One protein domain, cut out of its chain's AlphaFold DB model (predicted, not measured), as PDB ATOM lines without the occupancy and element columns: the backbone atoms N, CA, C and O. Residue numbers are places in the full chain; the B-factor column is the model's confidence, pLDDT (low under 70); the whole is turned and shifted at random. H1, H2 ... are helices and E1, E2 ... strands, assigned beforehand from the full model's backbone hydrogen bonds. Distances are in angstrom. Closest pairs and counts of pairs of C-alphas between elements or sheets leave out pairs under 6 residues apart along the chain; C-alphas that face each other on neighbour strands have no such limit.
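AT A GLANCE: This is residues 120 to 175 of the 180 residues of an uncharacterized protein of Lactobacillus nagelii DSM 13675 (UniProt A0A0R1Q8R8). A small, strongly twisted sheet of four short strands is grazed by one short helix, H1, and a long loop, residues 158 to 171, leads from H1 back to edge strand E4. The 56 printed residues run E1, E2, E3, H1, E4; the sheet's order is E3, E2, E1, E4, antiparallel. The class is mixed, with under half of the residues in named elements. The whole is compact, radius of gyration of the C-alphas 10.2 A, spanning 26 by 25 by 19 A.

IN THESE COORDINATES: Find C-alpha 120 at (-26.708, 5.037, -21.200); there E1, residues 120 to 125, begins its 15.2 A. E2, 128 to 132, spans 13.3 A; E3, 138 to 142, 13.1 A; H1, 151 to 157, 9.8 A. E4, 172 to 174, spans 6.4 A to C-alpha 174 at (-29.489, 8.089, -23.068).

HOW THE PARTS SIT: Hairpins E1-E2 (N 130 to O 122, 2.9 A) and E2-E3 (N 129 to O 141, 2.8 A) form a meander, each strand the antiparallel neighbour of the one before. E1 also pairs with E4: N 173 to O 121, 2.8 A. H1 only grazes the sheet, with residues 151 to 154; its O i to N i+4 pairs are within hydrogen-bond range.

THE WHOLE: The printed part has no cut; the link H1 to E4 is long; no printed residue is under pLDDT 70.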
ATOM      1  N   TYR A 120     -27.273   4.492 -19.981       92.06
ATOM      2  CA  TYR A 120     -26.708   5.037 -21.200       92.06
ATOM      3  C   TYR A 120     -26.019   3.932 -21.992       92.06
ATOM      4  O   TYR A 120     -25.433   3.012 -21.421       92.06
ATOM      5  N   TYR A 121     -26.037   4.059 -23.311       94.12
ATOM      6  CA  TYR A 121     -25.094   3.367 -24.179       94.12
ATOM      7  C   TYR A 121     -23.858   4.243 -24.393       94.12
ATOM      8  O   TYR A 121     -23.980   5.461 -24.474       94.12
ATOM      9  N   ILE A 122     -22.675   3.643 -24.538       92.75
ATOM     10  CA  ILE A 122     -21.458   4.370 -24.933       92.75
ATOM     11  C   ILE A 122     -21.245   4.170 -26.434       92.75
ATOM     12  O   ILE A 122     -20.934   3.068 -26.877       92.75
ATOM     13  N   LYS A 123     -21.405   5.237 -27.212       91.56
ATOM     14  CA  LYS A 123     -21.253   5.278 -28.666       91.56
ATOM     15  C   LYS A 123     -19.843   5.712 -29.044       91.56
ATOM     16  O   LYS A 123     -19.440   6.846 -28.795       91.56
ATOM     17  N   ILE A 124     -19.093   4.806 -29.658       87.44
ATOM     18  CA  ILE A 124     -17.681   5.029 -29.984       87.44
ATOM     19  C   ILE A 124     -17.540   5.685 -31.360       87.44
ATOM     20  O   ILE A 124     -16.822   6.672 -31.503       87.44
ATOM     21  N   LEU A 125     -18.225   5.151 -32.375       82.12
ATOM     22  CA  LEU A 125     -18.117   5.633 -33.752       82.12
ATOM     23  C   LEU A 125     -19.346   5.231 -34.567       82.12
ATOM     24  O   LEU A 125     -19.649   4.049 -34.657       82.12
ATOM     25  N   GLY A 126     -20.017   6.176 -35.230       83.69
ATOM     26  CA  GLY A 126     -21.135   5.848 -36.126       83.69
ATOM     27  C   GLY A 126     -22.212   5.005 -35.429       83.69
ATOM     28  O   GLY A 126     -22.789   5.449 -34.444       83.69
ATOM     29  N   GLU A 127     -22.467   3.791 -35.920       86.19
ATOM     30  CA  GLU A 127     -23.443   2.843 -35.349       86.19
ATOM     31  C   GLU A 127     -22.845   1.867 -34.320       86.19
ATOM     32  O   GLU A 127     -23.504   0.908 -33.908       86.19
ATOM     33  N   TYR A 128     -21.603   2.104 -33.905       88.75
ATOM     34  CA  TYR A 128     -20.863   1.226 -33.020       88.75
ATOM     35  C   TYR A 128     -20.847   1.706 -31.566       88.75
ATOM     36  O   TYR A 128     -20.539   2.864 -31.261       88.75
ATOM     37  N   TYR A 129     -21.105   0.765 -30.666       93.19
ATOM     38  CA  TYR A 129     -21.256   0.946 -29.232       93.19
ATOM     39  C   TYR A 129     -20.322   0.019 -28.456       93.19
ATOM     40  O   TYR A 129     -19.788  -0.951 -28.996       93.19
ATOM     41  N   LEU A 130     -20.132   0.329 -27.178       91.56
ATOM     42  CA  LEU A 130     -19.323  -0.461 -26.264       91.56
ATOM     43  C   LEU A 130     -20.117  -1.643 -25.692       91.56
ATOM     44  O   LEU A 130     -21.225  -1.474 -25.181       91.56
ATOM     45  N   GLU A 131     -19.510  -2.823 -25.715       93.62
ATOM     46  CA  GLU A 131     -19.923  -3.983 -24.927       93.62
ATOM     47  C   GLU A 131     -18.809  -4.344 -23.947       93.62
ATOM     48  O   GLU A 131     -17.631  -4.355 -24.318       93.62
ATOM     49  N   GLN A 132     -19.199  -4.629 -22.710       91.38
ATOM     50  CA  GLN A 132     -18.367  -5.209 -21.666       91.38
ATOM     51  C   GLN A 132     -18.827  -6.649 -21.440       91.38
ATOM     52  O   GLN A 132     -20.008  -6.878 -21.169       91.38
ATOM     53  N   ASP A 133     -17.909  -7.604 -21.578       87.06
ATOM     54  CA  ASP A 133     -18.184  -9.006 -21.264       87.06
ATOM     55  C   ASP A 133     -18.068  -9.294 -19.755       87.06
ATOM     56  O   ASP A 133     -17.724  -8.427 -18.949       87.06
ATOM     57  N   GLU A 134     -18.351 -10.536 -19.365       84.25
ATOM     58  CA  GLU A 134     -18.278 -11.000 -17.971       84.25
ATOM     59  C   GLU A 134     -16.853 -11.009 -17.375       84.25
ATOM     60  O   GLU A 134     -16.697 -11.186 -16.168       84.25
ATOM     61  N   TYR A 135     -15.817 -10.799 -18.197       85.75
ATOM     62  CA  TYR A 135     -14.403 -10.788 -17.809       85.75
ATOM     63  C   TYR A 135     -13.766  -9.390 -17.922       85.75
ATOM     64  O   TYR A 135     -12.541  -9.277 -18.003       85.75
ATOM     65  N   ASP A 136     -14.570  -8.322 -17.951       80.81
ATOM     66  CA  ASP A 136     -14.117  -6.930 -18.101       80.81
ATOM     67  C   ASP A 136     -13.320  -6.648 -19.394       80.81
ATOM     68  O   ASP A 136     -12.542  -5.678 -19.490       80.81
ATOM     69  N   ASN A 137     -13.519  -7.470 -20.429       86.94
ATOM     70  CA  ASN A 137     -13.052  -7.156 -21.769       86.94
ATOM     71  C   ASN A 137     -14.065  -6.266 -22.471       86.94
ATOM     72  O   ASN A 137     -15.277  -6.411 -22.330       86.94
ATOM     73  N   PHE A 138     -13.537  -5.349 -23.278       89.75
ATOM     74  CA  PHE A 138     -14.345  -4.392 -24.010       89.75
ATOM     75  C   PHE A 138     -14.204  -4.641 -25.496       89.75
ATOM     76  O   PHE A 138     -13.088  -4.746 -26.011       89.75
ATOM     77  N   ARG A 139     -15.336  -4.683 -26.187       91.06
ATOM     78  CA  ARG A 139     -15.380  -4.772 -27.642       91.06
ATOM     79  C   ARG A 139     -16.400  -3.801 -28.208       91.06
ATOM     80  O   ARG A 139     -17.240  -3.251 -27.499       91.06
ATOM     81  N   ILE A 140     -16.263  -3.562 -29.502       91.81
ATOM     82  CA  ILE A 140     -17.109  -2.650 -30.255       91.81
ATOM     83  C   ILE A 140     -18.165  -3.481 -30.986       91.81
ATOM     84  O   ILE A 140     -17.815  -4.398 -31.730       91.81
ATOM     85  N   VAL A 141     -19.441  -3.162 -30.785       91.75
ATOM     86  CA  VAL A 141     -20.583  -3.895 -31.350       91.75
ATOM     87  C   VAL A 141     -21.677  -2.965 -31.859       91.75
ATOM     88  O   VAL A 141     -21.650  -1.763 -31.625       91.75
ATOM     89  N   TYR A 142     -22.670  -3.517 -32.552       90.88
ATOM     90  CA  TYR A 142     -23.896  -2.792 -32.881       90.88
ATOM     91  C   TYR A 142     -24.822  -2.670 -31.663       90.88
ATOM     92  O   TYR A 142     -24.802  -3.518 -30.769       90.88
ATOM     93  N   LYS A 143     -25.687  -1.644 -31.669       86.81
ATOM     94  CA  LYS A 143     -26.597  -1.278 -30.564       86.81
ATOM     95  C   LYS A 143     -27.333  -2.449 -29.885       86.81
ATOM     96  O   LYS A 143     -27.391  -2.435 -28.658       86.81
ATOM     97  N   PRO A 144     -27.870  -3.460 -30.601       89.06
ATOM     98  CA  PRO A 144     -28.600  -4.561 -29.962       89.06
ATOM     99  C   PRO A 144     -27.768  -5.388 -28.975       89.06
ATOM    100  O   PRO A 144     -28.332  -5.987 -28.067       89.06
ATOM    101  N   ASN A 145     -26.443  -5.397 -29.138       89.50
ATOM    102  CA  ASN A 145     -25.514  -6.151 -28.293       89.50
ATOM    103  C   ASN A 145     -24.753  -5.243 -27.312       89.50
ATOM    104  O   ASN A 145     -23.844  -5.700 -26.629       89.50
ATOM    105  N   ALA A 146     -25.067  -3.945 -27.284       91.19
ATOM    106  CA  ALA A 146     -24.342  -2.977 -26.477       91.19
ATOM    107  C   ALA A 146     -24.677  -3.120 -24.988       91.19
ATOM    108  O   ALA A 146     -25.835  -3.321 -24.609       91.19
ATOM    109  N   SER A 147     -23.670  -2.928 -24.139       92.12
ATOM    110  CA  SER A 147     -23.860  -2.877 -22.691       92.12
ATOM    111  C   SER A 147     -24.480  -1.542 -22.280       92.12
ATOM    112  O   SER A 147     -24.249  -0.501 -22.902       92.12
ATOM    113  N   GLN A 148     -25.282  -1.577 -21.218       93.38
ATOM    114  CA  GLN A 148     -25.903  -0.397 -20.624       93.38
ATOM    115  C   GLN A 148     -25.132  -0.000 -19.371       93.38
ATOM    116  O   GLN A 148     -24.863  -0.855 -18.532       93.38
ATOM    117  N   PHE A 149     -24.842   1.290 -19.227       90.25
ATOM    118  CA  PHE A 149     -24.047   1.823 -18.125       90.25
ATOM    119  C   PHE A 149     -24.793   2.935 -17.393       90.25
ATOM    120  O   PHE A 149     -25.469   3.762 -18.001       90.25
ATOM    121  N   THR A 150     -24.642   2.977 -16.082       88.00
ATOM    122  CA  THR A 150     -25.014   4.098 -15.215       88.00
ATOM    123  C   THR A 150     -23.940   5.188 -15.279       88.00
ATOM    124  O   THR A 150     -22.812   4.945 -15.713       88.00
ATOM    125  N   GLN A 151     -24.245   6.398 -14.801       85.69
ATOM    126  CA  GLN A 151     -23.236   7.468 -14.744       85.69
ATOM    127  C   GLN A 151     -22.028   7.069 -13.875       85.69
ATOM    128  O   GLN A 151     -20.887   7.280 -14.267       85.69
ATOM    129  N   SER A 152     -22.280   6.421 -12.731       83.94
ATOM    130  CA  SER A 152     -21.236   5.915 -11.827       83.94
ATOM    131  C   SER A 152     -20.300   4.919 -12.518       83.94
ATOM    132  O   SER A 152     -19.083   4.956 -12.325       83.94
ATOM    133  N   GLU A 153     -20.845   4.029 -13.350       88.31
ATOM    134  CA  GLU A 153     -20.047   3.076 -14.123       88.31
ATOM    135  C   GLU A 153     -19.224   3.775 -15.203       88.31
ATOM    136  O   GLU A 153     -18.036   3.482 -15.327       88.31
ATOM    137  N   ILE A 154     -19.793   4.751 -15.918       89.62
ATOM    138  CA  ILE A 154     -19.051   5.569 -16.893       89.62
ATOM    139  C   ILE A 154     -17.876   6.284 -16.212       89.62
ATOM    140  O   ILE A 154     -16.748   6.224 -16.706       89.62
ATOM    141  N   ASP A 155     -18.099   6.877 -15.037       88.00
ATOM    142  CA  ASP A 155     -17.061   7.572 -14.268       88.00
ATOM    143  C   ASP A 155     -15.932   6.622 -13.821       88.00
ATOM    144  O   ASP A 155     -14.767   7.024 -13.708       88.00
ATOM    145  N   LYS A 156     -16.251   5.346 -13.558       88.06
ATOM    146  CA  LYS A 156     -15.255   4.297 -13.275       88.06
ATOM    147  C   LYS A 156     -14.505   3.886 -14.542       88.06
ATOM    148  O   LYS A 156     -13.277   3.811 -14.512       88.06
ATOM    149  N   LEU A 157     -15.213   3.670 -15.653       89.56
ATOM    150  CA  LEU A 157     -14.625   3.305 -16.944       89.56
ATOM    151  C   LEU A 157     -13.660   4.379 -17.453       89.56
ATOM    152  O   LEU A 157     -12.562   4.050 -17.899       89.56
ATOM    153  N   GLN A 158     -14.011   5.660 -17.308       90.06
ATOM    154  CA  GLN A 158     -13.188   6.798 -17.729       90.06
ATOM    155  C   GLN A 158     -11.800   6.817 -17.061       90.06
ATOM    156  O   GLN A 158     -10.851   7.378 -17.614       90.06
ATOM    157  N   LYS A 159     -11.655   6.188 -15.886       89.75
ATOM    158  CA  LYS A 159     -10.382   6.073 -15.152       89.75
ATOM    159  C   LYS A 159      -9.483   4.951 -15.675       89.75
ATOM    160  O   LYS A 159      -8.309   4.901 -15.306       89.75
ATOM    161  N   LEU A 160      -9.995   4.045 -16.510       87.31
ATOM    162  CA  LEU A 160      -9.203   2.945 -17.051       87.31
ATOM    163  C   LEU A 160      -8.216   3.461 -18.114       87.31
ATOM    164  O   LEU A 160      -8.606   4.242 -18.985       87.31
ATOM    165  N   PRO A 161      -6.959   2.970 -18.138       87.88
ATOM    166  CA  PRO A 161      -5.951   3.415 -19.106       87.88
ATOM    167  C   PRO A 161      -6.403   3.316 -20.568       87.88
ATOM    168  O   PRO A 161      -6.059   4.174 -21.379       87.88
ATOM    169  N   LYS A 162      -7.218   2.302 -20.888       84.38
ATOM    170  CA  LYS A 162      -7.744   2.040 -22.235       84.38
ATOM    171  C   LYS A 162      -8.719   3.113 -22.746       84.38
ATOM    172  O   LYS A 162      -8.835   3.282 -23.952       84.38
ATOM    173  N   PHE A 163      -9.358   3.874 -21.853       87.50
ATOM    174  CA  PHE A 163     -10.287   4.957 -22.206       87.50
ATOM    175  C   PHE A 163      -9.694   6.355 -21.995       87.50
ATOM    176  O   PHE A 163     -10.369   7.349 -22.220       87.50
ATOM    177  N   LYS A 164      -8.410   6.466 -21.634       83.31
ATOM    178  CA  LYS A 164      -7.754   7.754 -21.352       83.31
ATOM    179  C   LYS A 164      -7.803   8.748 -22.524       83.31
ATOM    180  O   LYS A 164      -7.767   9.953 -22.303       83.31
ATOM    181  N   ALA A 165      -7.842   8.243 -23.756       82.00
ATOM    182  CA  ALA A 165      -7.872   9.053 -24.973       82.00
ATOM    183  C   ALA A 165      -9.294   9.399 -25.459       82.00
ATOM    184  O   ALA A 165      -9.431  10.120 -26.444       82.00
ATOM    185  N   ILE A 166     -10.337   8.875 -24.807       84.31
ATOM    186  CA  ILE A 166     -11.734   9.036 -25.216       84.31
ATOM    187  C   ILE A 166     -12.501   9.698 -24.074       84.31
ATOM    188  O   ILE A 166     -12.385   9.302 -22.918       84.31
ATOM    189  N   ASP A 167     -13.291  10.710 -24.410       87.06
ATOM    190  CA  ASP A 167     -14.204  11.373 -23.483       87.06
ATOM    191  C   ASP A 167     -15.548  10.625 -23.490       87.06
ATOM    192  O   ASP A 167     -16.424  10.912 -24.310       87.06
ATOM    193  N   LEU A 168     -15.687   9.618 -22.619       88.19
ATOM    194  CA  LEU A 168     -16.867   8.744 -22.565       88.19
ATOM    195  C   LEU A 168     -18.148   9.520 -22.239       88.19
ATOM    196  O   LEU A 168     -19.235   9.119 -22.652       88.19
ATOM    197  N   GLU A 169     -18.015  10.661 -21.566       86.81
ATOM    198  CA  GLU A 169     -19.132  11.527 -21.205       86.81
ATOM    199  C   GLU A 169     -19.793  12.156 -22.438       86.81
ATOM    200  O   GLU A 169     -21.011  12.325 -22.478       86.81
ATOM    201  N   LYS A 170     -19.012  12.442 -23.486       88.50
ATOM    202  CA  LYS A 170     -19.533  12.903 -24.787       88.50
ATOM    203  C   LYS A 170     -20.030  11.768 -25.675       88.50
ATOM    204  O   LYS A 170     -20.742  12.021 -26.642       88.50
ATOM    205  N   CYS A 171     -19.653  10.537 -25.356       89.62
ATOM    206  CA  CYS A 171     -20.042   9.342 -26.095       89.62
ATOM    207  C   CYS A 171     -21.361   8.737 -25.600       89.62
ATOM    208  O   CYS A 171     -21.833   7.769 -26.191       89.62
ATOM    209  N   LYS A 172     -21.960   9.252 -24.524       91.62
ATOM    210  CA  LYS A 172     -23.152   8.637 -23.940       91.62
ATOM    211  C   LYS A 172     -24.425   8.949 -24.733       91.62
ATOM    212  O   LYS A 172     -24.700  10.094 -25.084       91.62
ATOM    213  N   GLU A 173     -25.229   7.924 -24.970       90.81
ATOM    214  CA  GLU A 173     -26.559   8.004 -25.573       90.81
ATOM    215  C   GLU A 173     -27.582   7.524 -24.534       90.81
ATOM    216  O   GLU A 173     -27.522   6.377 -24.089       90.81
ATOM    217  N   GLU A 174     -28.483   8.409 -24.092       88.50
ATOM    218  CA  GLU A 174     -29.489   8.089 -23.068       88.50
ATOM    219  C   GLU A 174     -30.477   7.036 -23.579       88.50
ATOM    220  O   GLU A 174     -31.015   7.139 -24.684       88.50
ATOM    221  N   ILE A 175     -30.726   6.016 -22.758       85.12
ATOM    222  CA  ILE A 175     -31.717   4.989 -23.060       85.12
ATOM    223  C   ILE A 175     -33.080   5.556 -22.690       85.12
ATOM    224  O   ILE A 175     -33.415   5.655 -21.507       85.12
TER     225      ILE A 175